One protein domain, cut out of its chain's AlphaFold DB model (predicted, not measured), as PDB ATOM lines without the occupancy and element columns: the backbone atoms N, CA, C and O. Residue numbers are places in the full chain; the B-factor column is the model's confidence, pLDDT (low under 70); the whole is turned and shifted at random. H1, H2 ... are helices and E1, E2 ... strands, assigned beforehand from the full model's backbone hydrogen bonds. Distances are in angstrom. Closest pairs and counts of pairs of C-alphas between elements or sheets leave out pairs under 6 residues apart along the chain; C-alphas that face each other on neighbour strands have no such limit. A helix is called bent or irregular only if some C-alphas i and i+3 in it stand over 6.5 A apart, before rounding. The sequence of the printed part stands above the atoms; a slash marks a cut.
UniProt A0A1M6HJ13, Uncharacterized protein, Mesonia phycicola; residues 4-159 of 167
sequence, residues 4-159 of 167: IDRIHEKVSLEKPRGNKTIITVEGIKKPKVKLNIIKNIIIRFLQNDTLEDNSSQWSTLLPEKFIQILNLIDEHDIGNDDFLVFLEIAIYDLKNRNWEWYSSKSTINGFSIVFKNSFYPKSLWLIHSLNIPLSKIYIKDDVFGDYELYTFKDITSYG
ATOM      1  N   ILE A   4     210.323 278.431 175.599       94.94
ATOM      2  CA  ILE A   4     211.685 278.182 175.099       94.94
ATOM      3  C   ILE A   4     212.724 278.342 176.224       94.94
ATOM      4  O   ILE A   4     213.548 277.451 176.424       94.94
ATOM      5  N   ASP A   5     212.637 279.418 177.015       92.50
ATOM      6  CA  ASP A   5     213.539 279.642 178.155       92.50
ATOM      7  C   ASP A   5     213.439 278.487 179.171       92.50
ATOM      8  O   ASP A   5     214.454 277.956 179.620       92.50
ATOM      9  N   ARG A   6     212.217 278.017 179.481       93.56
ATOM     10  CA  ARG A   6     212.005 276.866 180.382       93.56
ATOM     11  C   ARG A   6     212.666 275.596 179.861       93.56
ATOM     12  O   ARG A   6     213.254 274.858 180.651       93.56
ATOM     13  N   ILE A   7     212.575 275.330 178.560       94.69
ATOM     14  CA  ILE A   7     213.164 274.137 177.940       94.69
ATOM     15  C   ILE A   7     214.686 274.100 178.164       94.69
ATOM     16  O   ILE A   7     215.245 273.028 178.446       94.69
ATOM     17  N   HIS A   8     215.346 275.258 178.093       89.69
ATOM     18  CA  HIS A   8     216.784 275.390 178.322       89.69
ATOM     19  C   HIS A   8     217.164 275.387 179.808       89.69
ATOM     20  O   HIS A   8     218.061 274.644 180.204       89.69
ATOM     21  N   GLU A   9     216.483 276.185 180.629       86.25
ATOM     22  CA  GLU A   9     216.932 276.522 181.985       86.25
ATOM     23  C   GLU A   9     216.397 275.570 183.063       86.25
ATOM     24  O   GLU A   9     217.084 275.290 184.049       86.25
ATOM     25  N   LYS A  10     215.186 275.023 182.896       89.50
ATOM     26  CA  LYS A  10     214.537 274.183 183.916       89.50
ATOM     27  C   LYS A  10     214.920 272.713 183.776       89.50
ATOM     28  O   LYS A  10     214.127 271.868 183.352       89.50
ATOM     29  N   VAL A  11     216.159 272.417 184.169       85.06
ATOM     30  CA  VAL A  11     216.763 271.068 184.166       85.06
ATOM     31  C   VAL A  11     216.522 270.263 185.463       85.06
ATOM     32  O   VAL A  11     217.132 269.215 185.692       85.06
ATOM     33  N   SER A  12     215.642 270.765 186.330       85.88
ATOM     34  CA  SER A  12     215.144 270.122 187.551       85.88
ATOM     35  C   SER A  12     213.747 269.512 187.322       85.88
ATOM     36  O   SER A  12     213.136 269.729 186.282       85.88
ATOM     37  N   LEU A  13     213.212 268.751 188.289       85.62
ATOM     38  CA  LEU A  13     211.826 268.234 188.253       85.62
ATOM     39  C   LEU A  13     210.852 269.132 189.019       85.62
ATOM     40  O   LEU A  13     210.047 268.671 189.832       85.62
ATOM     41  N   GLU A  14     210.944 270.435 188.777       89.56
ATOM     42  CA  GLU A  14     209.956 271.383 189.283       89.56
ATOM     43  C   GLU A  14     208.576 271.097 188.691       89.56
ATOM     44  O   GLU A  14     208.450 270.739 187.520       89.56
ATOM     45  N   LYS A  15     207.534 271.300 189.499       91.25
ATOM     46  CA  LYS A  15     206.142 271.063 189.109       91.25
ATOM     47  C   LYS A  15     205.398 272.396 188.963       91.25
ATOM     48  O   LYS A  15     205.567 273.264 189.824       91.25
ATOM     49  N   PRO A  16     204.579 272.578 187.913       92.69
ATOM     50  CA  PRO A  16     203.736 273.757 187.786       92.69
ATOM     51  C   PRO A  16     202.627 273.754 188.847       92.69
ATOM     52  O   PRO A  16     202.306 272.723 189.439       92.69
ATOM     53  N   ARG A  17     202.011 274.920 189.058       91.56
ATOM     54  CA  ARG A  17     200.702 275.007 189.719       91.56
ATOM     55  C   ARG A  17     199.610 274.611 188.717       91.56
ATOM     56  O   ARG A  17     199.685 275.030 187.563       91.56
ATOM     57  N   GLY A  18     198.593 273.888 189.183       92.12
ATOM     58  CA  GLY A  18     197.500 273.370 188.353       92.12
ATOM     59  C   GLY A  18     197.795 271.989 187.765       92.12
ATOM     60  O   GLY A  18     198.721 271.311 188.217       92.12
ATOM     61  N   ASN A  19     196.992 271.599 186.771       94.69
ATOM     62  CA  ASN A  19     197.096 270.303 186.104       94.69
ATOM     63  C   ASN A  19     198.470 270.135 185.451       94.69
ATOM     64  O   ASN A  19     199.042 271.093 184.915       94.69
ATOM     65  N   LYS A  20     198.983 268.911 185.473       95.25
ATOM     66  CA  LYS A  20     200.258 268.554 184.856       95.25
ATOM     67  C   LYS A  20     200.251 267.117 184.361       95.25
ATOM     68  O   LYS A  20     199.492 266.284 184.861       95.25
ATOM     69  N   THR A  21     201.210 266.840 183.494       95.38
ATOM     70  CA  THR A  21     201.594 265.481 183.128       95.38
ATOM     71  C   THR A  21     203.071 265.298 183.405       95.38
ATOM     72  O   THR A  21     203.896 266.149 183.068       95.38
ATOM     73  N   ILE A  22     203.417 264.190 184.047       95.00
ATOM     74  CA  ILE A  22     204.801 263.791 184.277       95.00
ATOM     75  C   ILE A  22     205.038 262.533 183.465       95.00
ATOM     76  O   ILE A  22     204.440 261.494 183.744       95.00
ATOM     77  N   ILE A  23     205.935 262.630 182.490       95.06
ATOM     78  CA  ILE A  23     206.389 261.479 181.719       95.06
ATOM     79  C   ILE A  23     207.762 261.088 182.227       95.06
ATOM     80  O   ILE A  23     208.652 261.931 182.332       95.06
ATOM     81  N   THR A  24     207.932 259.817 182.561       95.56
ATOM     82  CA  THR A  24     209.204 259.241 182.988       95.56
ATOM     83  C   THR A  24     209.568 258.109 182.048       95.56
ATOM     84  O   THR A  24     208.763 257.221 181.799       95.56
ATOM     85  N   VAL A  25     210.782 258.165 181.517       95.50
ATOM     86  CA  VAL A  25     211.351 257.153 180.637       95.50
ATOM     87  C   VAL A  25     212.532 256.515 181.346       95.50
ATOM     88  O   VAL A  25     213.432 257.233 181.783       95.50
ATOM     89  N   GLU A  26     212.563 255.188 181.433       95.50
ATOM     90  CA  GLU A  26     213.614 254.448 182.143       95.50
ATOM     91  C   GLU A  26     214.158 253.269 181.333       95.50
ATOM     92  O   GLU A  26     213.508 252.743 180.437       95.50
ATOM     93  N   GLY A  27     215.370 252.823 181.662       93.69
ATOM     94  CA  GLY A  27     215.994 251.663 181.024       93.69
ATOM     95  C   GLY A  27     216.345 251.876 179.549       93.69
ATOM     96  O   GLY A  27     216.353 250.910 178.788       93.69
ATOM     97  N   ILE A  28     216.632 253.117 179.142       92.06
ATOM     98  CA  ILE A  28     217.003 253.465 177.765       92.06
ATOM     99  C   ILE A  28     218.477 253.855 177.644       92.06
ATOM    100  O   ILE A  28     219.095 254.387 178.569       92.06
ATOM    101  N   LYS A  29     219.044 253.631 176.455       90.69
ATOM    102  CA  LYS A  29     220.393 254.095 176.108       90.69
ATOM    103  C   LYS A  29     220.365 255.567 175.686       90.69
ATOM    104  O   LYS A  29     219.417 256.023 175.049       90.69
ATOM    105  N   LYS A  30     221.451 256.279 176.006       91.12
ATOM    106  CA  LYS A  30     221.707 257.677 175.615       91.12
ATOM    107  C   LYS A  30     220.540 258.645 175.935       91.12
ATOM    108  O   LYS A  30     220.144 259.441 175.081       91.12
ATOM    109  N   PRO A  31     220.003 258.635 177.170       94.75
ATOM    110  CA  PRO A  31     218.811 259.409 177.524       94.75
ATOM    111  C   PRO A  31     218.962 260.919 177.301       94.75
ATOM    112  O   PRO A  31     218.033 261.564 176.826       94.75
ATOM    113  N   LYS A  32     220.145 261.480 177.580       94.69
ATOM    114  CA  LYS A  32     220.421 262.912 177.393       94.69
ATOM    115  C   LYS A  32     220.319 263.341 175.926       94.69
ATOM    116  O   LYS A  32     219.800 264.418 175.649       94.69
ATOM    117  N   VAL A  33     220.790 262.500 175.001       94.12
ATOM    118  CA  VAL A  33     220.715 262.761 173.554       94.12
ATOM    119  C   VAL A  33     219.257 262.763 173.107       94.12
ATOM    120  O   VAL A  33     218.807 263.739 172.512       94.12
ATOM    121  N   LYS A  34     218.488 261.727 173.475       94.31
ATOM    122  CA  LYS A  34     217.059 261.642 173.138       94.31
ATOM    123  C   LYS A  34     216.262 262.810 173.725       94.31
ATOM    124  O   LYS A  34     215.522 263.460 172.997       94.31
ATOM    125  N   LEU A  35     216.483 263.151 174.998       96.12
ATOM    126  CA  LEU A  35     215.846 264.308 175.627       96.12
ATOM    127  C   LEU A  35     216.170 265.611 174.880       96.12
ATOM    128  O   LEU A  35     215.275 266.416 174.649       96.12
ATOM    129  N   ASN A  36     217.424 265.819 174.473       95.69
ATOM    130  CA  ASN A  36     217.812 267.008 173.713       95.69
ATOM    131  C   ASN A  36     217.153 267.069 172.328       95.69
ATOM    132  O   ASN A  36     216.794 268.159 171.890       95.69
ATOM    133  N   ILE A  37     216.953 265.931 171.657       96.06
ATOM    134  CA  ILE A  37     216.199 265.885 170.398       96.06
ATOM    135  C   ILE A  37     214.753 266.337 170.633       96.06
ATOM    136  O   ILE A  37     214.297 267.232 169.930       96.06
ATOM    137  N   ILE A  38     214.076 265.811 171.663       96.38
ATOM    138  CA  ILE A  38     212.704 266.220 172.023       96.38
ATOM    139  C   ILE A  38     212.641 267.729 172.284       96.38
ATOM    140  O   ILE A  38     211.800 268.430 171.722       96.38
ATOM    141  N   LYS A  39     213.567 268.247 173.101       97.00
ATOM    142  CA  LYS A  39     213.670 269.685 173.384       97.00
ATOM    143  C   LYS A  39     213.815 270.497 172.100       97.00
ATOM    144  O   LYS A  39     213.117 271.491 171.928       97.00
ATOM    145  N   ASN A  40     214.696 270.066 171.201       96.81
ATOM    146  CA  ASN A  40     214.950 270.760 169.945       96.81
ATOM    147  C   ASN A  40     213.746 270.710 168.999       96.81
ATOM    148  O   ASN A  40     213.485 271.718 168.354       96.81
ATOM    149  N   ILE A  41     212.989 269.607 168.942       96.19
ATOM    150  CA  ILE A  41     211.731 269.539 168.177       96.19
ATOM    151  C   ILE A  41     210.777 270.636 168.656       96.19
ATOM    152  O   ILE A  41     210.345 271.462 167.854       96.19
ATOM    153  N   ILE A  42     210.518 270.704 169.966       96.62
ATOM    154  CA  ILE A  42     209.603 271.704 170.534       96.62
ATOM    155  C   ILE A  42     210.137 273.120 170.302       96.62
ATOM    156  O   ILE A  42     209.385 273.984 169.870       96.62
ATOM    157  N   ILE A  43     211.426 273.383 170.536       97.25
ATOM    158  CA  ILE A  43     212.011 274.716 170.307       97.25
ATOM    159  C   ILE A  43     211.851 275.141 168.844       97.25
ATOM    160  O   ILE A  43     211.442 276.270 168.582       97.25
ATOM    161  N   ARG A  44     212.163 274.254 167.893       96.69
ATOM    162  CA  ARG A  44     212.056 274.544 166.458       96.69
ATOM    163  C   ARG A  44     210.619 274.794 166.046       96.69
ATOM    164  O   ARG A  44     210.379 275.728 165.288       96.69
ATOM    165  N   PHE A  45     209.685 274.028 166.595       96.00
ATOM    166  CA  PHE A  45     208.264 274.280 166.427       96.00
ATOM    167  C   PHE A  45     207.865 275.663 166.963       96.00
ATOM    168  O   PHE A  45     207.343 276.471 166.209       96.00
ATOM    169  N   LEU A  46     208.189 275.987 168.219       95.94
ATOM    170  CA  LEU A  46     207.833 277.270 168.845       95.94
ATOM    171  C   LEU A  46     208.434 278.491 168.133       95.94
ATOM    172  O   LEU A  46     207.893 279.585 168.225       95.94
ATOM    173  N   GLN A  47     209.576 278.327 167.465       96.69
ATOM    174  CA  GLN A  47     210.210 279.386 166.674       96.69
ATOM    175  C   GLN A  47     209.545 279.606 165.308       96.69
ATOM    176  O   GLN A  47     209.821 280.620 164.672       96.69
ATOM    177  N   ASN A  48     208.718 278.664 164.851       96.88
ATOM    178  CA  ASN A  48     208.142 278.628 163.509       96.88
ATOM    179  C   ASN A  48     206.651 278.233 163.551       96.88
ATOM    180  O   ASN A  48     206.152 277.610 162.620       96.88
ATOM    181  N   ASP A  49     205.933 278.563 164.626       92.69
ATOM    182  CA  ASP A  49     204.545 278.130 164.859       92.69
ATOM    183  C   ASP A  49     203.540 278.686 163.830       92.69
ATOM    184  O   ASP A  49     202.450 278.140 163.654       92.69
ATOM    185  N   THR A  50     203.932 279.729 163.098       94.88
ATOM    186  CA  THR A  50     203.178 280.314 161.983       94.88
ATOM    187  C   THR A  50     203.358 279.584 160.650       94.88
ATOM    188  O   THR A  50     202.588 279.831 159.722       94.88
ATOM    189  N   LEU A  51     204.347 278.694 160.524       96.25
ATOM    190  CA  LEU A  51     204.608 277.924 159.306       96.25
ATOM    191  C   LEU A  51     203.491 276.900 159.068       96.25
ATOM    192  O   LEU A  51     203.079 276.230 160.008       96.25
ATOM    193  N   GLU A  52     203.004 276.746 157.835       94.12
ATOM    194  CA  GLU A  52     201.951 275.771 157.488       94.12
ATOM    195  C   GLU A  52     202.340 274.320 157.825       94.12
ATOM    196  O   GLU A  52     203.516 273.958 157.784       94.12
ATOM    197  N   ASP A  53     201.352 273.482 158.160       91.50
ATOM    198  CA  ASP A  53     201.582 272.115 158.668       91.50
ATOM    199  C   ASP A  53     202.288 271.221 157.647       91.50
ATOM    200  O   ASP A  53     203.213 270.481 157.979       91.50
ATOM    201  N   ASN A  54     201.895 271.354 156.383       90.44
ATOM    202  CA  ASN A  54     202.422 270.606 155.245       90.44
ATOM    203  C   ASN A  54     203.669 271.257 154.615       90.44
ATOM    204  O   ASN A  54     204.112 270.841 153.541       90.44
ATOM    205  N   SER A  55     204.242 272.288 155.245       94.81
ATOM    206  CA  SER A  55     205.412 272.965 154.696       94.81
ATOM    207  C   SER A  55     206.618 272.031 154.634       94.81
ATOM    208  O   SER A  55     207.058 271.471 155.640       94.81
ATOM    209  N   SER A  56     207.241 271.943 153.459       93.12
ATOM    210  CA  SER A  56     208.471 271.170 153.268       93.12
ATOM    211  C   SER A  56     209.640 271.675 154.125       93.12
ATOM    212  O   SER A  56     210.575 270.917 154.389       93.12
ATOM    213  N   GLN A  57     209.579 272.916 154.622       96.19
ATOM    214  CA  GLN A  57     210.594 273.490 155.511       96.19
ATOM    215  C   GLN A  57     210.711 272.739 156.846       96.19
ATOM    216  O   GLN A  57     211.780 272.741 157.452       96.19
ATOM    217  N   TRP A  58     209.670 272.034 157.303       95.50
ATOM    218  CA  TRP A  58     209.761 271.242 158.534       95.50
ATOM    219  C   TRP A  58     210.855 270.173 158.470       95.50
ATOM    220  O   TRP A  58     211.541 269.939 159.465       95.50
ATOM    221  N   SER A  59     211.087 269.593 157.289       92.00
ATOM    222  CA  SER A  59     212.140 268.593 157.073       92.00
ATOM    223  C   SER A  59     213.561 269.135 157.275       92.00
ATOM    224  O   SER A  59     214.467 268.366 157.585       92.00
ATOM    225  N   THR A  60     213.763 270.448 157.132       93.62
ATOM    226  CA  THR A  60     215.071 271.099 157.306       93.62
ATOM    227  C   THR A  60     215.216 271.772 158.669       93.62
ATOM    228  O   THR A  60     216.330 271.906 159.174       93.62
ATOM    229  N   LEU A  61     214.106 272.192 159.283       96.25
ATOM    230  CA  LEU A  61     214.096 272.858 160.586       96.25
ATOM    231  C   LEU A  61     214.217 271.882 161.760       96.25
ATOM    232  O   LEU A  61     214.839 272.214 162.776       96.25
ATOM    233  N   LEU A  62     213.595 270.707 161.653       95.25
ATOM    234  CA  LEU A  62     213.573 269.713 162.721       95.25
ATOM    235  C   LEU A  62     214.891 268.926 162.808       95.25
ATOM    236  O   LEU A  62     215.645 268.859 161.837       95.25
ATOM    237  N   PRO A  63     215.196 268.309 163.966       93.94
ATOM    238  CA  PRO A  63     216.405 267.507 164.113       93.94
ATOM    239  C   PRO A  63     216.493 266.392 163.067       93.94
ATOM    240  O   PRO A  63     215.572 265.588 162.935       93.94
ATOM    241  N   GLU A  64     217.640 266.292 162.393       90.81
ATOM    242  CA  GLU A  64     217.878 265.318 161.320       90.81
ATOM    243  C   GLU A  64     217.521 263.885 161.737       90.81
ATOM    244  O   GLU A  64     216.845 263.175 161.002       90.81
ATOM    245  N   LYS A  65     217.898 263.475 162.956       86.25
ATOM    246  CA  LYS A  65     217.584 262.138 163.486       86.25
ATOM    247  C   LYS A  65     216.084 261.866 163.576       86.25
ATOM    248  O   LYS A  65     215.666 260.743 163.333       86.25
ATOM    249  N   PHE A  66     215.284 262.874 163.914       89.44
ATOM    250  CA  PHE A  66     213.832 262.731 163.952       89.44
ATOM    251  C   PHE A  66     213.275 262.539 162.536       89.44
ATOM    252  O   PHE A  66     212.524 261.599 162.302       89.44
ATOM    253  N   ILE A  67     213.730 263.348 161.574       90.94
ATOM    254  CA  ILE A  67     213.337 263.222 160.163       90.94
ATOM    255  C   ILE A  67     213.761 261.872 159.571       90.94
ATOM    256  O   ILE A  67     212.973 261.229 158.886       90.94
ATOM    257  N   GLN A  68     214.972 261.399 159.875       86.88
ATOM    258  CA  GLN A  68     215.444 260.078 159.456       86.88
ATOM    259  C   GLN A  68     214.535 258.959 159.973       86.88
ATOM    260  O   GLN A  68     214.213 258.059 159.206       86.88
ATOM    261  N   ILE A  69     214.101 259.016 161.239       84.75
ATOM    262  CA  ILE A  69     213.188 258.010 161.799       84.75
ATOM    263  C   ILE A  69     211.840 258.051 161.084       84.75
ATOM    264  O   ILE A  69     211.362 257.010 160.652       84.75
ATOM    265  N   LEU A  70     211.257 259.238 160.908       84.75
ATOM    266  CA  LEU A  70     209.975 259.374 160.213       84.75
ATOM    267  C   LEU A  70     210.028 258.856 158.769       84.75
ATOM    268  O   LEU A  70     209.062 258.262 158.312       84.75
ATOM    269  N   ASN A  71     211.158 259.018 158.077       85.44
ATOM    270  CA  ASN A  71     211.347 258.505 156.717       85.44
ATOM    271  C   ASN A  71     211.546 256.979 156.644       85.44
ATOM    272  O   ASN A  71     211.464 256.413 155.557       85.44
ATOM    273  N   LEU A  72     211.860 256.319 157.763       82.88
ATOM    274  CA  LEU A  72     211.991 254.858 157.842       82.88
ATOM    275  C   LEU A  72     210.663 254.160 158.155       82.88
ATOM    276  O   LEU A  72     210.585 252.939 158.020       82.88
ATOM    277  N   ILE A  73     209.663 254.926 158.589       82.88
ATOM    278  CA  ILE A  73     208.328 254.447 158.927       82.88
ATOM    279  C   ILE A  73     207.460 254.508 157.667       82.88
ATOM    280  O   ILE A  73     207.401 255.534 156.990       82.88
ATOM    281  N   ASP A  74     206.774 253.412 157.362       83.81
ATOM    282  CA  ASP A  74     205.807 253.323 156.266       83.81
ATOM    283  C   ASP A  74     204.351 253.230 156.778       83.81
ATOM    284  O   ASP A  74     204.074 253.221 157.979       83.81
ATOM    285  N   GLU A  75     203.379 253.191 155.862       84.62
ATOM    286  CA  GLU A  75     201.959 253.051 156.225       84.62
ATOM    287  C   GLU A  75     201.662 251.743 156.976       84.62
ATOM    288  O   GLU A  75     200.757 251.700 157.814       84.62
ATOM    289  N   HIS A  76     202.410 250.672 156.694       85.44
ATOM    290  CA  HIS A  76     202.230 249.389 157.363       85.44
ATOM    291  C   HIS A  76     202.702 249.455 158.817       85.44
ATOM    292  O   HIS A  76     202.030 248.926 159.701       85.44
ATOM    293  N   ASP A  77     203.818 250.130 159.071       84.69
ATOM    294  CA  ASP A  77     204.323 250.402 160.412       84.69
ATOM    295  C   ASP A  77     203.319 251.211 161.234       84.69
ATOM    296  O   ASP A  77     202.974 250.808 162.340       84.69
ATOM    297  N   ILE A  78     202.790 252.304 160.673       83.69
ATOM    298  CA  ILE A  78     201.792 253.151 161.348       83.69
ATOM    299  C   ILE A  78     200.486 252.387 161.590       83.69
ATOM    300  O   ILE A  78     199.878 252.518 162.643       83.69
ATOM    301  N   GLY A  79     200.058 251.522 160.668       85.19
ATOM    302  CA  GLY A  79     198.899 250.647 160.898       85.19
ATOM    303  C   GLY A  79     199.100 249.628 162.035       85.19
ATOM    304  O   GLY A  79     198.128 249.062 162.561       85.19
ATOM    305  N   ASN A  80     200.355 249.387 162.419       85.31
ATOM    306  CA  ASN A  80     200.760 248.441 163.451       85.31
ATOM    307  C   ASN A  80     201.371 249.101 164.695       85.31
ATOM    308  O   ASN A  80     201.833 248.366 165.563       85.31
ATOM    309  N   ASP A  81     201.324 250.426 164.819       86.31
ATOM    310  CA  ASP A  81     201.788 251.164 165.994       86.31
ATOM    311  C   ASP A  81     200.834 252.312 166.326       86.31
ATOM    312  O   ASP A  81     200.556 253.164 165.486       86.31
ATOM    313  N   ASP A  82     200.332 252.354 167.560       85.81
ATOM    314  CA  ASP A  82     199.297 253.324 167.938       85.81
ATOM    315  C   ASP A  82     199.844 254.747 168.171       85.81
ATOM    316  O   ASP A  82     199.063 255.696 168.299       85.81
ATOM    317  N   PHE A  83     201.170 254.917 168.235       88.50
ATOM    318  CA  PHE A  83     201.820 256.192 168.544       88.50
ATOM    319  C   PHE A  83     202.893 256.604 167.535       88.50
ATOM    320  O   PHE A  83     203.586 257.595 167.770       88.50
ATOM    321  N   LEU A  84     203.029 255.916 166.403       87.75
ATOM    322  CA  LEU A  84     203.777 256.440 165.262       87.75
ATOM    323  C   LEU A  84     202.874 257.280 164.365       87.75
ATOM    324  O   LEU A  84     201.718 256.956 164.109       87.75
ATOM    325  N   VAL A  85     203.422 258.389 163.876       86.69
ATOM    326  CA  VAL A  85     202.698 259.334 163.026       86.69
ATOM    327  C   VAL A  85     203.607 259.866 161.929       86.69
ATOM    328  O   VAL A  85     204.820 259.973 162.111       86.69
ATOM    329  N   PHE A  86     203.013 260.258 160.803       88.31
ATOM    330  CA  PHE A  86     203.716 261.021 159.775       88.31
ATOM    331  C   PHE A  86     204.050 262.439 160.254       88.31
ATOM    332  O   PHE A  86     203.392 262.985 161.143       88.31
ATOM    333  N   LEU A  87     205.040 263.062 159.609       90.81
ATOM    334  CA  LEU A  87     205.502 264.411 159.946       90.81
ATOM    335  C   LEU A  87     204.362 265.439 159.976       90.81
ATOM    336  O   LEU A  87     204.271 266.211 160.922       90.81
ATOM    337  N   GLU A  88     203.483 265.435 158.976       89.75
ATOM    338  CA  GLU A  88     202.360 266.379 158.900       89.75
ATOM    339  C   GLU A  88     201.440 266.275 160.127       89.75
ATOM    340  O   GLU A  88     201.074 267.286 160.723       89.75
ATOM    341  N   ILE A  89     201.146 265.050 160.574       89.50
ATOM    342  CA  ILE A  89     200.327 264.797 161.765       89.50
ATOM    343  C   ILE A  89     201.058 265.228 163.040       89.50
ATOM    344  O   ILE A  89     200.439 265.814 163.928       89.50
ATOM    345  N   ALA A  90     202.370 264.993 163.125       91.44
ATOM    346  CA  ALA A  90     203.190 265.478 164.234       91.44
ATOM    347  C   ALA A  90     203.147 267.014 164.352       91.44
ATOM    348  O   ALA A  90     202.974 267.548 165.449       91.44
ATOM    349  N   ILE A  91     203.261 267.738 163.234       94.00
ATOM    350  CA  ILE A  91     203.168 269.206 163.231       94.00
ATOM    351  C   ILE A  91     201.760 269.673 163.605       94.00
ATOM    352  O   ILE A  91     201.620 270.555 164.457       94.00
ATOM    353  N   TYR A  92     200.727 269.060 163.025       92.12
ATOM    354  CA  TYR A  92     199.337 269.364 163.356       92.12
ATOM    355  C   TYR A  92     199.064 269.196 164.859       92.12
ATOM    356  O   TYR A  92     198.466 270.075 165.485       92.12
ATOM    357  N   ASP A  93     199.538 268.108 165.472       91.88
ATOM    358  CA  ASP A  93     199.385 267.865 166.912       91.88
ATOM    359  C   ASP A  93     200.104 268.934 167.753       91.88
ATOM    360  O   ASP A  93     199.527 269.468 168.700       91.88
ATOM    361  N   LEU A  94     201.321 269.342 167.365       93.19
ATOM    362  CA  LEU A  94     202.040 270.427 168.043       93.19
ATOM    363  C   LEU A  94     201.304 271.772 167.961       93.19
ATOM    364  O   LEU A  94     201.328 272.530 168.932       93.19
ATOM    365  N   LYS A  95     200.619 272.073 166.852       91.88
ATOM    366  CA  LYS A  95     199.797 273.291 166.735       91.88
ATOM    367  C   LYS A  95     198.539 273.264 167.583       91.88
ATOM    368  O   LYS A  95     198.135 274.303 168.099       91.88
ATOM    369  N   ASN A  96     197.937 272.092 167.743       91.25
ATOM    370  CA  ASN A  96     196.694 271.916 168.492       91.25
ATOM    371  C   ASN A  96     196.930 271.512 169.957       91.25
ATOM    372  O   ASN A  96     195.982 271.184 170.676       91.25
ATOM    373  N   ARG A  97     198.183 271.553 170.422       91.81
ATOM    374  CA  ARG A  97     198.541 271.219 171.800       91.81
ATOM    375  C   ARG A  97     197.871 272.167 172.800       91.81
ATOM    376  O   ARG A  97     197.794 273.379 172.610       91.81
ATOM    377  N   ASN A  98     197.476 271.611 173.936       91.25
ATOM    378  CA  ASN A  98     196.967 272.339 175.103       91.25
ATOM    379  C   ASN A  98     197.932 272.277 176.305       91.25
ATOM    380  O   ASN A  98     197.614 272.770 177.394       91.25
ATOM    381  N   TRP A  99     199.101 271.668 176.111       94.06
ATOM    382  CA  TRP A  99     200.152 271.493 177.102       94.06
ATOM    383  C   TRP A  99     201.356 272.383 176.801       94.06
ATOM    384  O   TRP A  99     201.622 272.716 175.650       94.06
ATOM    385  N   GLU A 100     202.121 272.724 177.836       95.25
ATOM    386  CA  GLU A 100     203.393 273.450 177.718       95.25
ATOM    387  C   GLU A 100     204.519 272.686 178.413       95.25
ATOM    388  O   GLU A 100     204.332 272.149 179.506       95.25
ATOM    389  N   TRP A 101     205.722 272.704 177.846       95.88
ATOM    390  CA  TRP A 101     206.915 272.245 178.542       95.88
ATOM    391  C   TRP A 101     207.166 273.086 179.796       95.88
ATOM    392  O   TRP A 101     207.268 274.320 179.750       95.88
ATOM    393  N   TYR A 102     207.309 272.416 180.939       96.19
ATOM    394  CA  TYR A 102     207.574 273.082 182.207       96.19
ATOM    395  C   TYR A 102     208.992 272.843 182.713       96.19
ATOM    396  O   TYR A 102     209.696 273.801 183.028       96.19
ATOM    397  N   SER A 103     209.414 271.584 182.808       96.75
ATOM    398  CA  SER A 103     210.736 271.215 183.313       96.75
ATOM    399  C   SER A 103     211.130 269.817 182.835       96.75
ATOM    400  O   SER A 103     210.309 269.071 182.303       96.75
ATOM    401  N   SER A 104     212.402 269.453 182.977       97.12
ATOM    402  CA  SER A 104     212.878 268.117 182.606       97.12
ATOM    403  C   SER A 104     214.162 267.762 183.327       97.12
ATOM    404  O   SER A 104     214.948 268.643 183.644       97.12
ATOM    405  N   LYS A 105     214.433 266.473 183.512       96.31
ATOM    406  CA  LYS A 105     215.680 265.995 184.110       96.31
ATOM    407  C   LYS A 105     216.129 264.714 183.428       96.31
ATOM    408  O   LYS A 105     215.358 263.769 183.337       96.31
ATOM    409  N   SER A 106     217.386 264.661 182.997       95.62
ATOM    410  CA  SER A 106     218.010 263.408 182.559       95.62
ATOM    411  C   SER A 106     218.587 262.658 183.760       95.62
ATOM    412  O   SER A 106     219.115 263.271 184.691       95.62
ATOM    413  N   THR A 107     218.546 261.334 183.708       93.62
ATOM    414  CA  THR A 107     219.297 260.419 184.574       93.62
ATOM    415  C   THR A 107     220.307 259.636 183.726       93.62
ATOM    416  O   THR A 107     220.464 259.902 182.532       93.62
ATOM    417  N   ILE A 108     221.022 258.689 184.340       93.00
ATOM    418  CA  ILE A 108     221.983 257.828 183.637       93.00
ATOM    419  C   ILE A 108     221.305 256.840 182.674       93.00
ATOM    420  O   ILE A 108     221.871 256.503 181.639       93.00
ATOM    421  N   ASN A 109     220.084 256.405 182.991       94.50
ATOM    422  CA  ASN A 109     219.349 255.352 182.288       94.50
ATOM    423  C   ASN A 109     217.975 255.814 181.776       94.50
ATOM    424  O   ASN A 109     217.153 254.981 181.403       94.50
ATOM    425  N   GLY A 110     217.697 257.116 181.792       96.81
ATOM    426  CA  GLY A 110     216.358 257.627 181.552       96.81
ATOM    427  C   GLY A 110     216.257 259.144 181.606       96.81
ATOM    428  O   GLY A 110     217.255 259.859 181.722       96.81
ATOM    429  N   PHE A 111     215.037 259.649 181.517       97.62
ATOM    430  CA  PHE A 111     214.726 261.055 181.736       97.62
ATOM    431  C   PHE A 111     213.277 261.219 182.182       97.62
ATOM    432  O   PHE A 111     212.437 260.365 181.924       97.62
ATOM    433  N   SER A 112     212.974 262.354 182.797       97.38
ATOM    434  CA  SER A 112     211.604 262.759 183.085       97.38
ATOM    435  C   SER A 112     211.333 264.143 182.509       97.38
ATOM    436  O   SER A 112     212.217 265.005 182.498       97.38
ATOM    437  N   ILE A 113     210.106 264.357 182.048       97.31
ATOM    438  CA  ILE A 113     209.605 265.630 181.533       97.31
ATOM    439  C   ILE A 113     208.330 265.968 182.297       97.31
ATOM    440  O   ILE A 113     207.475 265.109 182.510       97.31
ATOM    441  N   VAL A 114     208.213 267.223 182.719       96.75
ATOM    442  CA  VAL A 114     206.998 267.770 183.312       96.75
ATOM    443  C   VAL A 114     206.377 268.725 182.309       96.75
ATOM    444  O   VAL A 114     206.979 269.742 181.948       96.75
ATOM    445  N   PHE A 115     205.157 268.412 181.903       96.00
ATOM    446  CA  PHE A 115     204.301 269.285 181.120       96.00
ATOM    447  C   PHE A 115     203.286 269.959 182.039       96.00
ATOM    448  O   PHE A 115     202.773 269.354 182.982       96.00
ATOM    449  N   LYS A 116     203.009 271.233 181.785       95.06
ATOM    450  CA  LYS A 116     201.864 271.941 182.351       95.06
ATOM    451  C   LYS A 116     200.632 271.618 181.505       95.06
ATOM    452  O   LYS A 116     200.733 271.620 180.282       95.06
ATOM    453  N   ASN A 117     199.488 271.441 182.167       93.50
ATOM    454  CA  ASN A 117     198.251 270.870 181.627       93.50
ATOM    455  C   ASN A 117     198.424 269.409 181.184       93.50
ATOM    456  O   ASN A 117     199.467 268.809 181.440       93.50
ATOM    457  N   SER A 118     197.374 268.837 180.593       86.88
ATOM    458  CA  SER A 118     197.378 267.442 180.168       86.88
ATOM    459  C   SER A 118     198.106 267.273 178.837       86.88
ATOM    460  O   SER A 118     197.695 267.819 177.816       86.88
ATOM    461  N   PHE A 119     199.184 266.502 178.859       83.88
ATOM    462  CA  PHE A 119     199.836 265.958 177.683       83.88
ATOM    463  C   PHE A 119     198.997 264.786 177.177       83.88
ATOM    464  O   PHE A 119     199.028 263.684 177.728       83.88
ATOM    465  N   TYR A 120     198.199 265.063 176.151       76.00
ATOM    466  CA  TYR A 120     197.274 264.102 175.575       76.00
ATOM    467  C   TYR A 120     198.024 262.847 175.090       76.00
ATOM    468  O   TYR A 120     199.063 262.998 174.446       76.00
ATOM    469  N   PRO A 121     197.529 261.614 175.334       73.81
ATOM    470  CA  PRO A 121     198.232 260.392 174.934       73.81
ATOM    471  C   PRO A 121     198.615 260.349 173.463       73.81
ATOM    472  O   PRO A 121     199.663 259.810 173.136       73.81
ATOM    473  N   LYS A 122     197.824 260.963 172.570       76.12
ATOM    474  CA  LYS A 122     198.192 261.015 171.150       76.12
ATOM    475  C   LYS A 122     199.513 261.740 170.916       76.12
ATOM    476  O   LYS A 122     200.218 261.338 170.010       76.12
ATOM    477  N   SER A 123     199.910 262.695 171.758       86.44
ATOM    478  CA  SER A 123     201.208 263.373 171.660       86.44
ATOM    479  C   SER A 123     202.400 262.491 172.069       86.44
ATOM    480  O   SER A 123     203.547 262.925 171.956       86.44
ATOM    481  N   LEU A 124     202.185 261.245 172.522       90.62
ATOM    482  CA  LEU A 124     203.274 260.324 172.880       90.62
ATOM    483  C   LEU A 124     204.201 259.985 171.719       90.62
ATOM    484  O   LEU A 124     205.353 259.627 171.984       90.62
ATOM    485  N   TRP A 125     203.763 260.189 170.473       89.75
ATOM    486  CA  TRP A 125     204.626 260.101 169.295       89.75
ATOM    487  C   TRP A 125     205.917 260.906 169.471       89.75
ATOM    488  O   TRP A 125     206.988 260.464 169.061       89.75
ATOM    489  N   LEU A 126     205.870 262.046 170.169       93.06
ATOM    490  CA  LEU A 126     207.032 262.910 170.384       93.06
ATOM    491  C   LEU A 126     208.182 262.184 171.099       93.06
ATOM    492  O   LEU A 126     209.356 262.502 170.897       93.06
ATOM    493  N   ILE A 127     207.843 261.216 171.949       93.44
ATOM    494  CA  ILE A 127     208.793 260.406 172.711       93.44
ATOM    495  C   ILE A 127     209.018 259.072 172.002       93.44
ATOM    496  O   ILE A 127     210.166 258.663 171.812       93.44
ATOM    497  N   HIS A 128     207.934 258.405 171.602       90.25
ATOM    498  CA  HIS A 128     207.966 257.063 171.033       90.25
ATOM    499  C   HIS A 128     208.746 257.003 169.712       90.25
ATOM    500  O   HIS A 128     209.628 256.152 169.559       90.25
ATOM    501  N   SER A 129     208.562 258.002 168.836       87.94
ATOM    502  CA  SER A 129     209.256 258.132 167.546       87.94
ATOM    503  C   SER A 129     210.769 258.338 167.661       87.94
ATOM    504  O   SER A 129     211.444 258.470 166.650       87.94
ATOM    505  N   LEU A 130     211.352 258.358 168.864       88.94
ATOM    506  CA  LEU A 130     212.804 258.298 169.075       88.94
ATOM    507  C   LEU A 130     213.292 256.878 169.397       88.94
ATOM    508  O   LEU A 130     214.288 256.705 170.113       88.94
ATOM    509  N   ASN A 131     212.584 255.865 168.891       87.19
ATOM    510  CA  ASN A 131     212.814 254.453 169.188       87.19
ATOM    511  C   ASN A 131     212.857 254.210 170.712       87.19
ATOM    512  O   ASN A 131     213.858 253.744 171.270       87.19
ATOM    513  N   ILE A 132     211.839 254.705 171.421       90.00
ATOM    514  CA  ILE A 132     211.658 254.485 172.860       90.00
ATOM    515  C   ILE A 132     210.443 253.572 173.021       90.00
ATOM    516  O   ILE A 132     209.336 254.057 172.808       90.00
ATOM    517  N   PRO A 133     210.617 252.305 173.437       89.38
ATOM    518  CA  PRO A 133     209.490 251.395 173.596       89.38
ATOM    519  C   PRO A 133     208.465 251.908 174.596       89.38
ATOM    520  O   PRO A 133     208.838 252.458 175.637       89.38
ATOM    521  N   LEU A 134     207.183 251.672 174.324       89.62
ATOM    522  CA  LEU A 134     206.074 252.061 175.196       89.62
ATOM    523  C   LEU A 134     206.227 251.451 176.592       89.62
ATOM    524  O   LEU A 134     205.975 252.115 177.593       89.62
ATOM    525  N   SER A 135     206.772 250.231 176.675       88.81
ATOM    526  CA  SER A 135     207.113 249.555 177.940       88.81
ATOM    527  C   SER A 135     208.135 250.297 178.816       88.81
ATOM    528  O   SER A 135     208.348 249.926 179.971       88.81
ATOM    529  N   LYS A 136     208.816 251.312 178.275       92.25
ATOM    530  CA  LYS A 136     209.790 252.150 178.987       92.25
ATOM    531  C   LYS A 136     209.230 253.508 179.387       92.25
ATOM    532  O   LYS A 136     209.958 254.261 180.031       92.25
ATOM    533  N   ILE A 137     207.996 253.831 179.005       92.88
ATOM    534  CA  ILE A 137     207.363 255.130 179.219       92.88
ATOM    535  C   ILE A 137     206.284 254.985 180.295       92.88
ATOM    536  O   ILE A 137     205.362 254.187 180.175       92.88
ATOM    537  N   TYR A 138     206.383 255.804 181.336       92.44
ATOM    538  CA  TYR A 138     205.417 255.888 182.424       92.44
ATOM    539  C   TYR A 138     204.817 257.288 182.454       92.44
ATOM    540  O   TYR A 138     205.556 258.277 182.459       92.44
ATOM    541  N   ILE A 139     203.491 257.378 182.498       92.50
ATOM    542  CA  ILE A 139     202.766 258.649 182.427       92.50
ATOM    543  C   ILE A 139     201.902 258.795 183.667       92.50
ATOM    544  O   ILE A 139     201.117 257.906 183.983       92.50
ATOM    545  N   LYS A 140     202.035 259.944 184.324       92.06
ATOM    546  CA  LYS A 140     201.129 260.398 185.380       92.06
ATOM    547  C   LYS A 140     200.462 261.681 184.934       92.06
ATOM    548  O   LYS A 140     201.145 262.705 184.849       92.06
ATOM    549  N   ASP A 141     199.173 261.625 184.634       91.44
ATOM    550  CA  ASP A 141     198.388 262.763 184.167       91.44
ATOM    551  C   ASP A 141     197.313 263.131 185.195       91.44
ATOM    552  O   ASP A 141     196.506 262.296 185.595       91.44
ATOM    553  N   ASP A 142     197.288 264.391 185.633       91.81
ATOM    554  CA  ASP A 142     196.320 264.841 186.643       91.81
ATOM    555  C   ASP A 142     194.856 264.816 186.144       91.81
ATOM    556  O   ASP A 142     193.942 264.840 186.966       91.81
ATOM    557  N   VAL A 143     194.613 264.833 184.826       88.06
ATOM    558  CA  VAL A 143     193.272 264.914 184.217       88.06
ATOM    559  C   VAL A 143     192.737 263.532 183.858       88.06
ATOM    560  O   VAL A 143     191.570 263.246 184.111       88.06
ATOM    561  N   PHE A 144     193.575 262.685 183.267       82.75
ATOM    562  CA  PHE A 144     193.161 261.384 182.737       82.75
ATOM    563  C   PHE A 144     193.672 260.182 183.541       82.75
ATOM    564  O   PHE A 144     193.264 259.056 183.267       82.75
ATOM    565  N   GLY A 145     194.519 260.411 184.546       85.00
ATOM    566  CA  GLY A 145     195.094 259.367 185.388       85.00
ATOM    567  C   GLY A 145     196.409 258.797 184.857       85.00
ATOM    568  O   GLY A 145     197.079 259.374 183.997       85.00
ATOM    569  N   ASP A 146     196.796 257.657 185.422       84.94
ATOM    570  CA  ASP A 146     198.016 256.948 185.050       84.94
ATOM    571  C   ASP A 146     197.724 256.017 183.862       84.94
ATOM    572  O   ASP A 146     196.706 255.324 183.841       84.94
ATOM    573  N   TYR A 147     198.616 255.997 182.868       77.62
ATOM    574  CA  TYR A 147     198.441 255.184 181.661       77.62
ATOM    575  C   TYR A 147     199.281 253.913 181.706       77.62
ATOM    576  O   TYR A 147     200.495 253.955 181.924       77.62
ATOM    577  N   GLU A 148     198.640 252.795 181.393       74.56
ATOM    578  CA  GLU A 148     199.287 251.514 181.143       74.56
ATOM    579  C   GLU A 148     199.474 251.324 179.633       74.56
ATOM    580  O   GLU A 148     198.540 250.984 178.914       74.56
ATOM    581  N   LEU A 149     200.682 251.583 179.122       81.38
ATOM    582  CA  LEU A 149     200.912 251.626 177.671       81.38
ATOM    583  C   LEU A 149     201.110 250.252 177.010       81.38
ATOM    584  O   LEU A 149     201.191 250.168 175.789       81.38
ATOM    585  N   TYR A 150     201.187 249.167 177.784       69.81
ATOM    586  CA  TYR A 150     201.448 247.820 177.255       69.81
ATOM    587  C   TYR A 150     200.278 247.231 176.449       69.81
ATOM    588  O   TYR A 150     200.442 246.192 175.815       69.81
ATOM    589  N   THR A 151     199.097 247.852 176.493       73.75
ATOM    590  CA  THR A 151     197.915 247.414 175.735       73.75
ATOM    591  C   THR A 151     197.883 247.943 174.301       73.75
ATOM    592  O   THR A 151     197.031 247.516 173.526       73.75
ATOM    593  N   PHE A 152     198.769 248.881 173.960       83.50
ATOM    594  CA  PHE A 152     198.874 249.475 172.630       83.50
ATOM    595  C   PHE A 152     199.876 248.710 171.766       83.50
ATOM    596  O   PHE A 152     200.802 248.073 172.275       83.50
ATOM    597  N   LYS A 153     199.694 248.772 170.448       82.44
ATOM    598  CA  LYS A 153     200.651 248.197 169.508       82.44
ATOM    599  C   LYS A 153     201.930 249.036 169.494       82.44
ATOM    600  O   LYS A 153     201.861 250.258 169.406       82.44
ATOM    601  N   ASP A 154     203.072 248.357 169.574       82.62
ATOM    602  CA  ASP A 154     204.407 248.955 169.674       82.62
ATOM    603  C   ASP A 154     205.366 248.214 168.736       82.62
ATOM    604  O   ASP A 154     205.792 247.088 169.033       82.62
ATOM    605  N   ILE A 155     205.729 248.831 167.611       74.56
ATOM    606  CA  ILE A 155     206.624 248.197 166.643       74.56
ATOM    607  C   ILE A 155     208.103 248.316 167.006       74.56
ATOM    608  O   ILE A 155     208.934 247.580 166.466       74.56
ATOM    609  N   THR A 156     208.458 249.204 167.940       71.62
ATOM    610  CA  THR A 156     209.845 249.345 168.410       71.62
ATOM    611  C   THR A 156     210.334 248.063 169.085       71.62
ATOM    612  O   THR A 156     211.531 247.786 169.113       71.62
ATOM    613  N   SER A 157     209.405 247.224 169.549       63.56
ATOM    614  CA  SER A 157     209.681 245.891 170.083       63.56
ATOM    615  C   SER A 157     210.164 244.864 169.040       63.56
ATOM    616  O   SER A 157     210.777 243.869 169.425       63.56
ATOM    617  N   TYR A 158     209.962 245.110 167.736       58.72
ATOM    618  CA  TYR A 158     210.383 244.217 166.642       58.72
ATOM    619  C   TYR A 158     211.714 244.619 165.984       58.72
ATOM    620  O   TYR A 158     212.133 244.002 165.006       58.72
ATOM    621  N   GLY A 159     212.390 245.651 166.498       60.31
ATOM    622  CA  GLY A 159     213.766 245.996 166.130       60.31
ATOM    623  C   GLY A 159     213.975 246.691 164.778       60.31
ATOM    624  O   GLY A 159     215.118 246.939 164.396       60.31
TER     625      GLY A 159
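What this domain is: This is residues 4 to 159 of the 167 residues of an uncharacterized protein of Mesonia phycicola (UniProt A0A1M6HJ13). A twisted five-stranded sheet forms a wall along one side of the domain; H2 and H7 lie over one face of it and fill the middle, with H3, H4, H5 and H6 farther out from the sheet. H1 sits over edge strand E2 on that same face, and H8, at the end of the printed part, lies near H5. The printed part has 156 residues, with eight named helices and five named strands in the order H1 E1 H2 H3 H4 H5 H6 E2 E3 H7 E4 E5 H8; the sheet runs E2 E3 E1 E4 E5, all antiparallel. The class is mixed, helices and strands; the whole is compact, with a radius of gyration of the C-alphas of 14.7 A and spans of 38 by 36 by 29 A.

How they stand to each other: H1, residues 4 to 9, touches residues 39 to 46 alone of H2, residues 31 to 46, at a shallow tilt of 29 degrees, opposite ways; their closest C-alphas, Ile 4 and Ile 43, are 5.9 A apart. The sheet is twisted, its C-alphas up to 4.5 A off its best plane, and holds E1, residues 20 to 26, E2, 100 to 106, E3, 110 to 116, E4, 137 to 141, and E5, 145 to 147. Within hydrogen-bond range are N 23 and O 113 of E1 and E3, 2.9 A, and N 22 and O 140 of E1 and E4, 2.8 A. The same holds in hairpin E2 and E3 for N 105 and O 112, 2.8 A, and in hairpin E4 and E5 for N 145 and O 141, 2.9 A. H2 is over E2 and E3 at a height over the sheet of 10.0 A, along the strands. H7, residues 121 to 128, is on the same face, also at 10.0 A, giving two layers, helices on one face of a sheet. E3, H7 and E4 form a split strand-helix-strand unit, with E1 between its strands and a right-handed crossover. H6, residues 87 to 95, touches H7, closest C-alphas Asp 93 and Ser 123, 6.8 A. Close but not clearly touching are H3, residues 58 to 61, and H4, 64 to 72, with C-alphas 59 and 67 closest at 6.3 A, and H5, 75 to 79, and H8, 155 to 158, with C-alphas 77 and 155 closest at 7.0 A. Every O i to N i+4 pair is within hydrogen-bond range in H1, H2, H4, H5 and H6; H3 and H8, with 4 residues each, are too short for any O i to N i+4 pair, and in H7 1 of 4 such pairs is within range, beside 4 of 5 O i to N i+3 pairs.

Where its parts are: H1 begins at C-alpha 4, (211.685, 278.182, 175.099), and H8 ends at C-alpha 158, (210.383, 244.217, 166.642). From first to last C-alpha H2 is 22.7 A, E3 20.4 A, E1 19.6 A and E2 18.4 A. H7 is irregular, but only just: C-alphas 122 and 125 are 6.8 A apart.

The domain as a whole: The C-alphas farthest apart, of Arg 17 and His 76, are 41.3 A apart. The printed part has no cut; the link from H2 to H3, 11 residues, is long. The mean pLDDT of the printed part is 89.9, with residue 150 and residues 157 to 159 under 70.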